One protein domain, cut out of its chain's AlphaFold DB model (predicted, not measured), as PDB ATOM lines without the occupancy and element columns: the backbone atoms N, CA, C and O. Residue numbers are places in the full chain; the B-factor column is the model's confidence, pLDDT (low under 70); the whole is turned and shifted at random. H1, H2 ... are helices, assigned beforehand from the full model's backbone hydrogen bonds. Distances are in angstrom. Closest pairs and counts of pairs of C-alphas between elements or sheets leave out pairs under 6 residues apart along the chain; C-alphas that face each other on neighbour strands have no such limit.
ATOM      1  N   ASN A  58     -68.797  70.390   2.474       49.25
ATOM      2  CA  ASN A  58     -68.292  71.664   1.959       49.25
ATOM      3  C   ASN A  58     -69.243  72.850   2.204       49.25
ATOM      4  O   ASN A  58     -68.771  73.975   2.365       49.25
ATOM      5  N   ASP A  59     -70.560  72.640   2.257       50.69
ATOM      6  CA  ASP A  59     -71.545  73.671   2.597       50.69
ATOM      7  C   ASP A  59     -71.556  73.990   4.100       50.69
ATOM      8  O   ASP A  59     -71.792  75.146   4.460       50.69
ATOM      9  N   GLU A  60     -71.251  73.029   4.981       51.72
ATOM     10  CA  GLU A  60     -71.089  73.300   6.419       51.72
ATOM     11  C   GLU A  60     -69.893  74.224   6.671       51.72
ATOM     12  O   GLU A  60     -70.042  75.255   7.331       51.72
ATOM     13  N   LYS A  61     -68.743  73.953   6.032       52.59
ATOM     14  CA  LYS A  61     -67.588  74.869   6.067       52.59
ATOM     15  C   LYS A  61     -67.895  76.233   5.438       52.59
ATOM     16  O   LYS A  61     -67.469  77.264   5.950       52.59
ATOM     17  N   LYS A  62     -68.679  76.277   4.356       59.12
ATOM     18  CA  LYS A  62     -69.014  77.531   3.653       59.12
ATOM     19  C   LYS A  62     -69.966  78.442   4.438       59.12
ATOM     20  O   LYS A  62     -70.067  79.624   4.120       59.12
ATOM     21  N   ASN A  63     -70.640  77.927   5.467       71.06
ATOM     22  CA  ASN A  63     -71.608  78.667   6.280       71.06
ATOM     23  C   ASN A  63     -71.170  78.872   7.741       71.06
ATOM     24  O   ASN A  63     -71.976  79.358   8.530       71.06
ATOM     25  N   LEU A  64     -69.916  78.566   8.099       86.38
ATOM     26  CA  LEU A  64     -69.378  78.788   9.453       86.38
ATOM     27  C   LEU A  64     -69.594  80.231   9.938       86.38
ATOM     28  O   LEU A  64     -69.979  80.452  11.083       86.38
ATOM     29  N   HIS A  65     -69.490  81.206   9.033       86.56
ATOM     30  CA  HIS A  65     -69.766  82.610   9.331       86.56
ATOM     31  C   HIS A  65     -71.184  82.874   9.876       86.56
ATOM     32  O   HIS A  65     -71.367  83.808  10.646       86.56
ATOM     33  N   LYS A  66     -72.192  82.041   9.575       89.25
ATOM     34  CA  LYS A  66     -73.566  82.209  10.097       89.25
ATOM     35  C   LYS A  66     -73.688  81.988  11.607       89.25
ATOM     36  O   LYS A  66     -74.720  82.342  12.196       89.25
ATOM     37  N   GLN A  67     -72.669  81.382  12.216       89.25
ATOM     38  CA  GLN A  67     -72.569  81.217  13.664       89.25
ATOM     39  C   GLN A  67     -72.179  82.525  14.363       89.25
ATOM     40  O   GLN A  67     -72.434  82.662  15.554       89.25
ATOM     41  N   VAL A  68     -71.630  83.505  13.634       94.12
ATOM     42  CA  VAL A  68     -71.329  84.835  14.173       94.12
ATOM     43  C   VAL A  68     -72.636  85.521  14.577       94.12
ATOM     44  O   VAL A  68     -73.489  85.853  13.752       94.12
ATOM     45  N   ASP A  69     -72.795  85.751  15.874       95.31
ATOM     46  CA  ASP A  69     -73.993  86.302  16.506       95.31
ATOM     47  C   ASP A  69     -73.995  87.839  16.575       95.31
ATOM     48  O   ASP A  69     -74.903  88.418  17.158       95.31
ATOM     49  N   PHE A  70     -73.017  88.513  15.961       97.00
ATOM     50  CA  PHE A  70     -72.781  89.961  16.056       97.00
ATOM     51  C   PHE A  70     -74.044  90.838  15.914       97.00
ATOM     52  O   PHE A  70     -74.288  91.704  16.753       97.00
ATOM     53  N   PHE A  71     -74.876  90.579  14.899       97.25
ATOM     54  CA  PHE A  71     -76.130  91.314  14.648       97.25
ATOM     55  C   PHE A  71     -77.338  90.813  15.457       97.25
ATOM     56  O   PHE A  71     -78.411  91.402  15.390       97.25
ATOM     57  N   ARG A  72     -77.181  89.704  16.189       95.06
ATOM     58  CA  ARG A  72     -78.210  89.103  17.055       95.06
ATOM     59  C   ARG A  72     -78.044  89.506  18.523       95.06
ATOM     60  O   ARG A  72     -78.941  89.255  19.320       95.06
ATOM     61  N   ARG A  73     -76.895  90.089  18.878       95.44
ATOM     62  CA  ARG A  73     -76.632  90.682  20.197       95.44
ATOM     63  C   ARG A  73     -77.440  91.966  20.385       95.44
ATOM     64  O   ARG A  73     -78.074  92.457  19.456       95.44
ATOM     65  N   GLU A  74     -77.386  92.516  21.595       97.62
ATOM     66  CA  GLU A  74     -77.976  93.820  21.882       97.62
ATOM     67  C   GLU A  74     -77.446  94.886  20.911       97.62
ATOM     68  O   GLU A  74     -76.256  94.924  20.576       97.62
ATOM     69  N   LYS A  75     -78.366  95.714  20.417       97.94
ATOM     70  CA  LYS A  75     -78.083  96.755  19.434       97.94
ATOM     71  C   LYS A  75     -77.227  97.857  20.065       97.94
ATOM     72  O   LYS A  75     -77.587  98.398  21.104       97.94
ATOM     73  N   PHE A  76     -76.151  98.248  19.390       98.31
ATOM     74  CA  PHE A  76     -75.304  99.378  19.748       98.31
ATOM     75  C   PHE A  76     -74.935 100.209  18.516       98.31
ATOM     76  O   PHE A  76     -74.807  99.693  17.404       98.31
ATOM     77  N   ASN A  77     -74.713 101.503  18.739       98.06
ATOM     78  CA  ASN A  77     -74.107 102.415  17.779       98.06
ATOM     79  C   ASN A  77     -73.223 103.419  18.528       98.06
ATOM     80  O   ASN A  77     -73.656 104.020  19.508       98.06
ATOM     81  N   GLN A  78     -71.998 103.599  18.047       98.19
ATOM     82  CA  GLN A  78     -71.007 104.541  18.568       98.19
ATOM     83  C   GLN A  78     -70.588 105.582  17.518       98.19
ATOM     84  O   GLN A  78     -69.699 106.388  17.775       98.19
ATOM     85  N   MET A  79     -71.197 105.566  16.327       97.19
ATOM     86  CA  MET A  79     -70.947 106.578  15.300       97.19
ATOM     87  C   MET A  79     -71.738 107.850  15.609       97.19
ATOM     88  O   MET A  79     -72.927 107.770  15.924       97.19
ATOM     89  N   THR A  80     -71.085 109.006  15.481       97.81
ATOM     90  CA  THR A  80     -71.752 110.315  15.523       97.81
ATOM     91  C   THR A  80     -72.470 110.598  14.206       97.81
ATOM     92  O   THR A  80     -72.177 109.969  13.182       97.81
ATOM     93  N   ASP A  81     -73.371 111.578  14.209       97.94
ATOM     94  CA  ASP A  81     -74.105 111.986  13.009       97.94
ATOM     95  C   ASP A  81     -73.159 112.453  11.891       97.94
ATOM     96  O   ASP A  81     -73.354 112.110  10.726       97.94
ATOM     97  N   GLU A  82     -72.055 113.130  12.228       97.75
ATOM     98  CA  GLU A  82     -71.050 113.557  11.248       97.75
ATOM     99  C   GLU A  82     -70.355 112.366  10.574       97.75
ATOM    100  O   GLU A  82     -70.095 112.393   9.366       97.75
ATOM    101  N   ILE A  83     -70.060 111.308  11.340       97.56
ATOM    102  CA  ILE A  83     -69.465 110.070  10.818       97.56
ATOM    103  C   ILE A  83     -70.471 109.349   9.918       97.56
ATOM    104  O   ILE A  83     -70.104 108.892   8.833       97.56
ATOM    105  N   ILE A  84     -71.735 109.276  10.339       98.56
ATOM    106  CA  ILE A  84     -72.825 108.670   9.565       98.56
ATOM    107  C   ILE A  84     -72.999 109.400   8.228       98.56
ATOM    108  O   ILE A  84     -73.062 108.761   7.175       98.56
ATOM    109  N   ASP A  85     -73.010 110.731   8.242       98.44
ATOM    110  CA  ASP A  85     -73.130 111.550   7.038       98.44
ATOM    111  C   ASP A  85     -71.931 111.392   6.103       98.44
ATOM    112  O   ASP A  85     -72.090 111.327   4.878       98.44
ATOM    113  N   HIS A  86     -70.720 111.314   6.659       98.12
ATOM    114  CA  HIS A  86     -69.521 111.060   5.872       98.12
ATOM    115  C   HIS A  86     -69.570 109.677   5.209       98.12
ATOM    116  O   HIS A  86     -69.356 109.571   4.000       98.12
ATOM    117  N   LEU A  87     -69.950 108.640   5.962       98.50
ATOM    118  CA  LEU A  87     -70.114 107.281   5.453       98.50
ATOM    119  C   LEU A  87     -71.156 107.224   4.326       98.50
ATOM    120  O   LEU A  87     -70.877 106.679   3.257       98.50
ATOM    121  N   LYS A  88     -72.325 107.852   4.516       98.44
ATOM    122  CA  LYS A  88     -73.376 107.964   3.488       98.44
ATOM    123  C   LYS A  88     -72.845 108.620   2.206       98.44
ATOM    124  O   LYS A  88     -73.127 108.143   1.105       98.44
ATOM    125  N   LYS A  89     -72.043 109.689   2.320       98.38
ATOM    126  CA  LYS A  89     -71.408 110.357   1.165       98.38
ATOM    127  C   LYS A  89     -70.415 109.444   0.449       98.38
ATOM    128  O   LYS A  89     -70.449 109.373  -0.779       98.38
ATOM    129  N   GLN A  90     -69.567 108.735   1.194       98.38
ATOM    130  CA  GLN A  90     -68.585 107.814   0.623       98.38
ATOM    131  C   GLN A  90     -69.260 106.646  -0.100       98.38
ATOM    132  O   GLN A  90     -68.927 106.386  -1.252       98.38
ATOM    133  N   VAL A  91     -70.265 106.004   0.508       97.88
ATOM    134  CA  VAL A  91     -71.039 104.932  -0.143       97.88
ATOM    135  C   VAL A  91     -71.727 105.441  -1.407       97.88
ATOM    136  O   VAL A  91     -71.686 104.777  -2.442       97.88
ATOM    137  N   LYS A  92     -72.337 106.632  -1.363       96.62
ATOM    138  CA  LYS A  92     -72.990 107.221  -2.540       96.62
ATOM    139  C   LYS A  92     -72.006 107.438  -3.694       96.62
ATOM    140  O   LYS A  92     -72.380 107.225  -4.845       96.62
ATOM    141  N   ALA A  93     -70.763 107.821  -3.397       97.00
ATOM    142  CA  ALA A  93     -69.721 108.030  -4.401       97.00
ATOM    143  C   ALA A  93     -69.284 106.736  -5.117       97.00
ATOM    144  O   ALA A  93     -68.754 106.814  -6.221       97.00
ATOM    145  N   ILE A  94     -69.548 105.558  -4.537       96.31
ATOM    146  CA  ILE A  94     -69.280 104.253  -5.172       96.31
ATOM    147  C   ILE A  94     -70.178 104.039  -6.399       96.31
ATOM    148  O   ILE A  94     -69.774 103.395  -7.365       96.31
ATOM    149  N   GLY A  95     -71.392 104.598  -6.382       92.88
ATOM    150  CA  GLY A  95     -72.340 104.500  -7.486       92.88
ATOM    151  C   GLY A  95     -73.000 103.124  -7.640       92.88
ATOM    152  O   GLY A  95     -72.977 102.272  -6.742       92.88
ATOM    153  N   ILE A  96     -73.653 102.952  -8.791       93.56
ATOM    154  CA  ILE A  96     -74.393 101.751  -9.196       93.56
ATOM    155  C   ILE A  96     -73.871 101.336 -10.571       93.56
ATOM    156  O   ILE A  96     -73.930 102.119 -11.517       93.56
ATOM    157  N   SER A  97     -73.370 100.108 -10.682       90.56
ATOM    158  CA  SER A  97     -72.848  99.542 -11.924       90.56
ATOM    159  C   SER A  97     -73.928  98.855 -12.758       90.56
ATOM    160  O   SER A  97     -73.867  98.906 -13.982       90.56
ATOM    161  N   LYS A  98     -74.928  98.203 -12.143       88.81
ATOM    162  CA  LYS A  98     -75.999  97.534 -12.903       88.81
ATOM    163  C   LYS A  98     -77.136  98.506 -13.197       88.81
ATOM    164  O   LYS A  98     -77.958  98.772 -12.318       88.81
ATOM    165  N   THR A  99     -77.206  99.003 -14.425       89.62
ATOM    166  CA  THR A  99     -78.223  99.974 -14.867       89.62
ATOM    167  C   THR A  99     -79.173  99.430 -15.935       89.62
ATOM    168  O   THR A  99     -80.303  99.898 -16.028       89.62
ATOM    169  N   GLU A 100     -78.759  98.423 -16.702       90.06
ATOM    170  CA  GLU A 100     -79.508  97.900 -17.849       90.06
ATOM    171  C   GLU A 100     -80.138  96.527 -17.566       90.06
ATOM    172  O   GLU A 100     -79.639  95.763 -16.736       90.06
ATOM    173  N   ASN A 101     -81.223  96.203 -18.283       89.44
ATOM    174  CA  ASN A 101     -81.901  94.895 -18.257       89.44
ATOM    175  C   ASN A 101     -82.251  94.390 -16.842       89.44
ATOM    176  O   ASN A 101     -82.121  93.204 -16.529       89.44
ATOM    177  N   LEU A 102     -82.678  95.302 -15.964       89.75
ATOM    178  CA  LEU A 102     -83.047  94.972 -14.589       89.75
ATOM    179  C   LEU A 102     -84.376  94.214 -14.551       89.75
ATOM    180  O   LEU A 102     -85.352  94.622 -15.176       89.75
ATOM    181  N   SER A 103     -84.433  93.140 -13.763       92.75
ATOM    182  CA  SER A 103     -85.698  92.457 -13.486       92.75
ATOM    183  C   SER A 103     -86.590  93.293 -12.564       92.75
ATOM    184  O   SER A 103     -86.094  94.046 -11.720       92.75
ATOM    185  N   GLU A 104     -87.911  93.108 -12.655       93.19
ATOM    186  CA  GLU A 104     -88.900  93.775 -11.784       93.19
ATOM    187  C   GLU A 104     -88.599  93.579 -10.297       93.19
ATOM    188  O   GLU A 104     -88.777  94.483  -9.479       93.19
ATOM    189  N   TYR A 105     -88.075  92.404  -9.949       91.25
ATOM    190  CA  TYR A 105     -87.651  92.075  -8.598       91.25
ATOM    191  C   TYR A 105     -86.505  92.976  -8.105       91.25
ATOM    192  O   TYR A 105     -86.559  93.490  -6.987       91.25
ATOM    193  N   ILE A 106     -85.491  93.224  -8.946       91.12
ATOM    194  CA  ILE A 106     -84.382  94.132  -8.612       91.12
ATOM    195  C   ILE A 106     -84.892  95.569  -8.502       91.12
ATOM    196  O   ILE A 106     -84.532  96.269  -7.556       91.12
ATOM    197  N   ILE A 107     -85.747  95.997  -9.433       92.94
ATOM    198  CA  ILE A 107     -86.342  97.340  -9.427       92.94
ATOM    199  C   ILE A 107     -87.118  97.564  -8.125       92.94
ATOM    200  O   ILE A 107     -86.878  98.551  -7.432       92.94
ATOM    201  N   SER A 108     -87.966  96.609  -7.740       95.06
ATOM    202  CA  SER A 108     -88.762  96.668  -6.509       95.06
ATOM    203  C   SER A 108     -87.890  96.754  -5.256       95.06
ATOM    204  O   SER A 108     -88.150  97.561  -4.367       95.06
ATOM    205  N   ALA A 109     -86.813  95.966  -5.182       93.62
ATOM    206  CA  ALA A 109     -85.886  96.027  -4.055       93.62
ATOM    207  C   ALA A 109     -85.164  97.383  -3.959       93.62
ATOM    208  O   ALA A 109     -84.931  97.883  -2.856       93.62
ATOM    209  N   ARG A 110     -84.845  97.995  -5.107       96.06
ATOM    210  CA  ARG A 110     -84.137  99.281  -5.188       96.06
ATOM    211  C   ARG A 110     -84.957 100.491  -4.766       96.06
ATOM    212  O   ARG A 110     -84.360 101.523  -4.479       96.06
ATOM    213  N   ILE A 111     -86.277 100.349  -4.642       94.88
ATOM    214  CA  ILE A 111     -87.138 101.373  -4.031       94.88
ATOM    215  C   ILE A 111     -86.695 101.647  -2.588       94.88
ATOM    216  O   ILE A 111     -86.603 102.800  -2.180       94.88
ATOM    217  N   ASN A 112     -86.372 100.591  -1.834       93.94
ATOM    218  CA  ASN A 112     -85.967 100.701  -0.430       93.94
ATOM    219  C   ASN A 112     -84.444 100.691  -0.256       93.94
ATOM    220  O   ASN A 112     -83.909 101.314   0.656       93.94
ATOM    221  N   TYR A 113     -83.738  99.972  -1.128       96.12
ATOM    222  CA  TYR A 113     -82.301  99.745  -1.026       96.12
ATOM    223  C   TYR A 113     -81.639 100.045  -2.375       96.12
ATOM    224  O   TYR A 113     -81.447  99.122  -3.169       96.12
ATOM    225  N   PRO A 114     -81.294 101.313  -2.671       95.81
ATOM    226  CA  PRO A 114     -80.801 101.731  -3.988       95.81
ATOM    227  C   PRO A 114     -79.661 100.881  -4.565       95.81
ATOM    228  O   PRO A 114     -79.576 100.697  -5.779       95.81
ATOM    229  N   ARG A 115     -78.812 100.306  -3.705       96.25
ATOM    230  CA  ARG A 115     -77.672  99.457  -4.084       96.25
ATOM    231  C   ARG A 115     -77.952  97.959  -3.913       96.25
ATOM    232  O   ARG A 115     -77.034  97.140  -3.859       96.25
ATOM    233  N   ALA A 116     -79.223  97.556  -3.868       94.69
ATOM    234  CA  ALA A 116     -79.610  96.151  -3.921       94.69
ATOM    235  C   ALA A 116     -79.078  95.476  -5.198       94.69
ATOM    236  O   ALA A 116     -79.132  96.034  -6.298       94.69
ATOM    237  N   TYR A 117     -78.591  94.240  -5.029       92.12
ATOM    238  CA  TYR A 117     -78.000  93.385  -6.070       92.12
ATOM    239  C   TYR A 117     -76.716  93.913  -6.728       92.12
ATOM    240  O   TYR A 117     -76.230  93.294  -7.681       92.12
ATOM    241  N   GLU A 118     -76.125  94.991  -6.211       94.31
ATOM    242  CA  GLU A 118     -74.791  95.430  -6.623       94.31
ATOM    243  C   GLU A 118     -73.710  94.470  -6.100       94.31
ATOM    244  O   GLU A 118     -73.842  93.950  -4.984       94.31
ATOM    245  N   PRO A 119     -72.633  94.217  -6.865       93.69
ATOM    246  CA  PRO A 119     -71.469  93.514  -6.334       93.69
ATOM    247  C   PRO A 119     -70.867  94.294  -5.156       93.69
ATOM    248  O   PRO A 119     -70.967  95.519  -5.098       93.69
ATOM    249  N   TRP A 120     -70.270  93.587  -4.198       95.50
ATOM    250  CA  TRP A 120     -69.490  94.212  -3.128       95.50
ATOM    251  C   TRP A 120     -68.127  94.616  -3.689       95.50
ATOM    252  O   TRP A 120     -67.354  93.749  -4.095       95.50
ATOM    253  N   LEU A 121     -67.862  95.919  -3.758       95.31
ATOM    254  CA  LEU A 121     -66.605  96.467  -4.279       95.31
ATOM    255  C   LEU A 121     -65.618  96.719  -3.136       95.31
ATOM    256  O   LEU A 121     -66.045  97.054  -2.037       95.31
ATOM    257  N   ASN A 122     -64.309  96.630  -3.385       96.31
ATOM    258  CA  ASN A 122     -63.289  96.796  -2.333       96.31
ATOM    259  C   ASN A 122     -63.455  98.079  -1.490       96.31
ATOM    260  O   ASN A 122     -63.475  97.951  -0.268       96.31
ATOM    261  N   PRO A 123     -63.694  99.275  -2.074       96.50
ATOM    262  CA  PRO A 123     -63.917 100.483  -1.273       96.50
ATOM    263  C   PRO A 123     -65.150 100.376  -0.367       96.50
ATOM    264  O   PRO A 123     -65.165 100.884   0.747       96.50
ATOM    265  N   GLU A 124     -66.195  99.684  -0.823       97.56
ATOM    266  CA  GLU A 124     -67.388  99.436  -0.015       97.56
ATOM    267  C   GLU A 124     -67.098  98.475   1.138       97.56
ATOM    268  O   GLU A 124     -67.568  98.684   2.254       97.56
ATOM    269  N   ILE A 125     -66.338  97.415   0.857       98.06
ATOM    270  CA  ILE A 125     -65.962  96.395   1.835       98.06
ATOM    271  C   ILE A 125     -65.128  97.028   2.950       98.06
ATOM    272  O   ILE A 125     -65.382  96.754   4.119       98.06
ATOM    273  N   GLU A 126     -64.181  97.901   2.608       98.00
ATOM    274  CA  GLU A 126     -63.359  98.637   3.574       98.00
ATOM    275  C   GLU A 126     -64.215  99.528   4.482       98.00
ATOM    276  O   GLU A 126     -64.109  99.436   5.709       98.00
ATOM    277  N   LEU A 127     -65.125 100.318   3.896       98.50
ATOM    278  CA  LEU A 127     -66.075 101.141   4.651       98.50
ATOM    279  C   LEU A 127     -66.960 100.293   5.565       98.50
ATOM    280  O   LEU A 127     -67.190 100.655   6.720       98.50
ATOM    281  N   PHE A 128     -67.448  99.153   5.073       98.56
ATOM    282  CA  PHE A 128     -68.307  98.274   5.855       98.56
ATOM    283  C   PHE A 128     -67.550  97.631   7.012       98.56
ATOM    284  O   PHE A 128     -68.014  97.681   8.148       98.56
ATOM    285  N   ASN A 129     -66.345  97.122   6.763       97.88
ATOM    286  CA  ASN A 129     -65.493  96.547   7.797       97.88
ATOM    287  C   ASN A 129     -65.117  97.581   8.875       97.88
ATOM    288  O   ASN A 129     -65.024  97.251  10.057       97.88
ATOM    289  N   GLN A 130     -64.938  98.851   8.498       97.75
ATOM    290  CA  GLN A 130     -64.748  99.935   9.461       97.75
ATOM    291  C   GLN A 130     -66.021 100.212  10.271       97.75
ATOM    292  O   GLN A 130     -65.936 100.315  11.493       97.75
ATOM    293  N   ALA A 131     -67.188 100.293   9.625       98.44
ATOM    294  CA  ALA A 131     -68.463 100.548  10.296       98.44
ATOM    295  C   ALA A 131     -68.813  99.458  11.328       98.44
ATOM    296  O   ALA A 131     -69.257  99.781  12.428       98.44
ATOM    297  N   LEU A 132     -68.522  98.185  11.027       98.19
ATOM    298  CA  LEU A 132     -68.758  97.050  11.935       98.19
ATOM    299  C   LEU A 132     -67.986  97.141  13.260       98.19
ATOM    300  O   LEU A 132     -68.329  96.452  14.217       98.19
ATOM    301  N   LYS A 133     -66.966  97.999  13.364       97.50
ATOM    302  CA  LYS A 133     -66.260  98.247  14.632       97.50
ATOM    303  C   LYS A 133     -67.049  99.147  15.585       97.50
ATOM    304  O   LYS A 133     -66.784  99.122  16.780       97.50
ATOM    305  N   TYR A 134     -67.989  99.932  15.061       98.38
ATOM    306  CA  TYR A 134     -68.686 100.991  15.797       98.38
ATOM    307  C   TYR A 134     -70.195 100.779  15.889       98.38
ATOM    308  O   TYR A 134     -70.860 101.482  16.645       98.38
ATOM    309  N   THR A 135     -70.760  99.833  15.140       98.56
ATOM    310  CA  THR A 135     -72.195  99.549  15.192       98.56
ATOM    311  C   THR A 135     -72.515  98.118  14.773       98.56
ATOM    312  O   THR A 135     -71.884  97.564  13.870       98.56
ATOM    313  N   ASN A 136     -73.536  97.533  15.399       98.38
ATOM    314  CA  ASN A 136     -74.240  96.347  14.896       98.38
ATOM    315  C   ASN A 136     -75.693  96.666  14.500       98.38
ATOM    316  O   ASN A 136     -76.489  95.759  14.259       98.38
ATOM    317  N   ASP A 137     -76.050  97.948  14.430       98.44
ATOM    318  CA  ASP A 137     -77.382  98.392  14.058       98.44
ATOM    319  C   ASP A 137     -77.632  98.182  12.560       98.44
ATOM    320  O   ASP A 137     -77.244  98.994  11.716       98.44
ATOM    321  N   LEU A 138     -78.308  97.082  12.223       97.81
ATOM    322  CA  LEU A 138     -78.640  96.753  10.840       97.81
ATOM    323  C   LEU A 138     -79.516  97.805  10.161       97.81
ATOM    324  O   LEU A 138     -79.394  97.962   8.950       97.81
ATOM    325  N   ASP A 139     -80.387  98.507  10.887       97.94
ATOM    326  CA  ASP A 139     -81.240  99.539  10.289       97.94
ATOM    327  C   ASP A 139     -80.397 100.734   9.842       97.94
ATOM    328  O   ASP A 139     -80.440 101.117   8.672       97.94
ATOM    329  N   LEU A 140     -79.528 101.228  10.727       98.38
ATOM    330  CA  LEU A 140     -78.575 102.288  10.399       98.38
ATOM    331  C   LEU A 140     -77.637 101.873   9.256       98.38
ATOM    332  O   LEU A 140     -77.394 102.642   8.325       98.38
ATOM    333  N   LEU A 141     -77.130 100.639   9.284       98.62
ATOM    334  CA  LEU A 141     -76.282 100.120   8.212       98.62
ATOM    335  C   LEU A 141     -77.045 100.011   6.880       98.62
ATOM    336  O   LEU A 141     -76.464 100.303   5.836       98.62
ATOM    337  N   CYS A 142     -78.334  99.651   6.884       98.31
ATOM    338  CA  CYS A 142     -79.167  99.664   5.674       98.31
ATOM    339  C   CYS A 142     -79.253 101.063   5.067       98.31
ATOM    340  O   CYS A 142     -79.099 101.209   3.853       98.31
ATOM    341  N   GLU A 143     -79.456 102.085   5.898       97.88
ATOM    342  CA  GLU A 143     -79.494 103.476   5.445       97.88
ATOM    343  C   GLU A 143     -78.149 103.941   4.878       97.88
ATOM    344  O   GLU A 143     -78.109 104.594   3.834       97.88
ATOM    345  N   CYS A 144     -77.045 103.604   5.550       98.38
ATOM    346  CA  CYS A 144     -75.702 104.004   5.137       98.38
ATOM    347  C   CYS A 144     -75.257 103.311   3.847       98.38
ATOM    348  O   CYS A 144     -74.776 103.972   2.928       98.38
ATOM    349  N   PHE A 145     -75.427 101.989   3.763       98.44
ATOM    350  CA  PHE A 145     -74.920 101.169   2.656       98.44
ATOM    351  C   PHE A 145     -75.908 101.018   1.499       98.44
ATOM    352  O   PHE A 145     -75.524 100.555   0.420       98.44
ATOM    353  N   GLN A 146     -77.170 101.412   1.706       97.94
ATOM    354  CA  GLN A 146     -78.247 101.309   0.720       97.94
ATOM    355  C   GLN A 146     -78.487  99.860   0.260       97.94
ATOM    356  O   GLN A 146     -78.886  99.612  -0.880       97.94
ATOM    357  N   ARG A 147     -78.228  98.895   1.153       97.75
ATOM    358  CA  ARG A 147     -78.395  97.451   0.943       97.75
ATOM    359  C   ARG A 147     -79.447  96.890   1.890       97.75
ATOM    360  O   ARG A 147     -79.663  97.418   2.971       97.75
ATOM    361  N   GLY A 148     -80.067  95.780   1.492       97.06
ATOM    362  CA  GLY A 148     -81.044  95.090   2.333       97.06
ATOM    363  C   GLY A 148     -80.411  94.376   3.533       97.06
ATOM    364  O   GLY A 148     -79.294  93.860   3.432       97.06
ATOM    365  N   LYS A 149     -81.176  94.270   4.630       96.81
ATOM    366  CA  LYS A 149     -80.759  93.664   5.913       96.81
ATOM    367  C   LYS A 149     -80.048  92.325   5.754       96.81
ATOM    368  O   LYS A 149     -78.932  92.173   6.227       96.81
ATOM    369  N   GLY A 150     -80.650  91.383   5.023       95.56
ATOM    370  CA  GLY A 150     -80.073  90.046   4.848       95.56
ATOM    371  C   GLY A 150     -78.726  90.044   4.116       95.56
ATOM    372  O   GLY A 150     -77.866  89.218   4.413       95.56
ATOM    373  N   SER A 151     -78.503  90.989   3.192       96.44
ATOM    374  CA  SER A 151     -77.205  91.126   2.519       96.44
ATOM    375  C   SER A 151     -76.141  91.662   3.470       96.44
ATOM    376  O   SER A 151     -75.005  91.199   3.411       96.44
ATOM    377  N   LEU A 152     -76.486  92.648   4.300       98.12
ATOM    378  CA  LEU A 152     -75.571  93.237   5.276       98.12
ATOM    379  C   LEU A 152     -75.244  92.251   6.392       98.12
ATOM    380  O   LEU A 152     -74.076  92.071   6.711       98.12
ATOM    381  N   GLU A 153     -76.253  91.563   6.924       97.88
ATOM    382  CA  GLU A 153     -76.075  90.554   7.965       97.88
ATOM    383  C   GLU A 153     -75.153  89.432   7.477       97.88
ATOM    384  O   GLU A 153     -74.101  89.188   8.069       97.88
ATOM    385  N   SER A 154     -75.496  88.798   6.348       95.69
ATOM    386  CA  SER A 154     -74.725  87.666   5.829       95.69
ATOM    387  C   SER A 154     -73.294  88.061   5.461       95.69
ATOM    388  O   SER A 154     -72.364  87.301   5.737       95.69
ATOM    389  N   TYR A 155     -73.099  89.229   4.843       97.12
ATOM    390  CA  TYR A 155     -71.766  89.667   4.436       97.12
ATOM    391  C   TYR A 155     -70.937  90.174   5.623       97.12
ATOM    392  O   TYR A 155     -69.750  89.877   5.708       97.12
ATOM    393  N   GLY A 156     -71.549  90.868   6.585       97.62
ATOM    394  CA  GLY A 156     -70.866  91.331   7.793       97.62
ATOM    395  C   GLY A 156     -70.406  90.166   8.668       97.62
ATOM    396  O   GLY A 156     -69.262  90.139   9.108       97.62
ATOM    397  N   GLN A 157     -71.250  89.142   8.828       96.81
ATOM    398  CA  GLN A 157     -70.875  87.881   9.476       96.81
ATOM    399  C   GLN A 157     -69.668  87.226   8.802       96.81
ATOM    400  O   GLN A 157     -68.759  86.757   9.485       96.81
ATOM    401  N   LYS A 158     -69.651  87.215   7.463       95.69
ATOM    402  CA  LYS A 158     -68.527  86.697   6.680       95.69
ATOM    403  C   LYS A 158     -67.235  87.462   6.981       95.69
ATOM    404  O   LYS A 158     -66.247  86.821   7.321       95.69
ATOM    405  N   LEU A 159     -67.259  88.796   6.928       96.06
ATOM    406  CA  LEU A 159     -66.083  89.630   7.214       96.06
ATOM    407  C   LEU A 159     -65.540  89.410   8.632       96.06
ATOM    408  O   LEU A 159     -64.337  89.263   8.825       96.06
ATOM    409  N   ILE A 160     -66.433  89.348   9.622       96.31
ATOM    410  CA  ILE A 160     -66.053  89.121  11.021       96.31
ATOM    411  C   ILE A 160     -65.418  87.740  11.178       96.31
ATOM    412  O   ILE A 160     -64.350  87.624  11.775       96.31
ATOM    413  N   TYR A 161     -66.038  86.705  10.608       95.12
ATOM    414  CA  TYR A 161     -65.513  85.344  10.659       95.12
ATOM    415  C   TYR A 161     -64.121  85.242  10.023       95.12
ATOM    416  O   TYR A 161     -63.213  84.687  10.637       95.12
ATOM    417  N   GLU A 162     -63.939  85.809   8.827       92.75
ATOM    418  CA  GLU A 162     -62.652  85.822   8.117       92.75
ATOM    419  C   GLU A 162     -61.581  86.595   8.902       92.75
ATOM    420  O   GLU A 162     -60.443  86.150   8.983       92.75
ATOM    421  N   SER A 163     -61.941  87.692   9.580       90.94
ATOM    422  CA  SER A 163     -60.993  88.435  10.429       90.94
ATOM    423  C   SER A 163     -60.525  87.662  11.669       90.94
ATOM    424  O   SER A 163     -59.448  87.935  12.194       90.94
ATOM    425  N   GLN A 164     -61.329  86.704  12.141       89.31
ATOM    426  CA  GLN A 164     -61.020  85.852  13.292       89.31
ATOM    427  C   GLN A 164     -60.294  84.559  12.889       89.31
ATOM    428  O   GLN A 164     -59.760  83.874  13.757       89.31
ATOM    429  N   ASN A 165     -60.287  84.222  11.593       87.25
ATOM    430  CA  ASN A 165     -59.746  82.978  11.041       87.25
ATOM    431  C   ASN A 165     -58.928  83.273   9.761       87.25
ATOM    432  O   ASN A 165     -59.413  82.971   8.665       87.25
TER     433      ASN A 165
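Overview. This is residues 58 to 165 of the 166 residues of an uncharacterized protein of Flavobacterium sp. CC-CTC003 (UniProt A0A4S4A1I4). Three helices, H3, H5 and H6, form a small triangular core, and the long last helix H7 crosses it on the side away from H3, about square to H5 and H6. H1 and H2, at the beginning of the printed part, lie on the side of H7 away from H3, a long stretch without a named element, residues 68 to 80, runs from H2 to H3, and H4 sits off to one side of the core, where residues 99 to 105, of which 104 and 105 belong to H4, stick out. The printed part has 108 residues with seven named helices, H1 to H7 in chain order, and no named strand; the class is all helix. The whole is compact, with a radius of gyration of the C-alphas of 14.3 A and spans of 41 by 38 by 23 A.

Arrangement. Begin at H7, residues 149 to 164, the hub, which touches three helices. With residues 149 to 153 alone it touches H6, residues 138 to 145, about perpendicular at 90 degrees; the closest C-alphas are those of Leu 138 and Lys 149, 6.2 A apart. With residues 156 to 159 alone it only just touches H5, residues 122 to 131, with 3 pairs of C-alphas within 8 A, about perpendicular at 85 degrees; the closest C-alphas, of Asn 129 and Leu 159, are 7.0 A apart. H7 also touches H2, residues 64 to 67, where the closest C-alphas, of His 65 and Lys 158, are 5.0 A apart. Look next at H3, residues 81 to 94: it touches H6 at a steep tilt of 52 degrees, the same way, with the C-alphas of Lys 88 and Cys 144 closest at 4.9 A. H3 touches H5 at a shallow tilt of 15 degrees, opposite ways, with the C-alphas of Val 91 and Glu 124 closest at 6.6 A. H5 and H6 are close but not clearly touching, their closest C-alphas, of Phe 128 and Phe 145, 7.9 A apart. H1, residues 58 to 62, and H2 meet only through their link, and H4, residues 104 to 112, touches no helix. In H1, H3, H5, H6 and H7 every O i to N i+4 pair is within hydrogen-bond range, in H4 4 of 5 are, and H2 is too short for such a pair.

Along the chain. Find C-alpha 149 at (-80.759, 93.664, 5.913); from there H7 runs 22.5 A to C-alpha 164 at (-61.020, 85.852, 13.292). H3 runs 20.3 A from C-alpha 81 at (-74.105, 111.986, 13.009). H5 is 14.2 A long, H4 13.6 A and H6 10.0 A, while H1 and H2 are short, at 6.1 A and 5.8 A.

Size, cuts and confidence. The two C-alphas farthest apart are those of Asn 58 and Glu 82, at 43.0 A. The printed part has no cut. The link from H2 to H3, 13 residues, is long, and those from H1 to H2 and from H6 to H7 are tight. The mean pLDDT of the printed part is 93.4; look for values under 70 at residues 58 to 62.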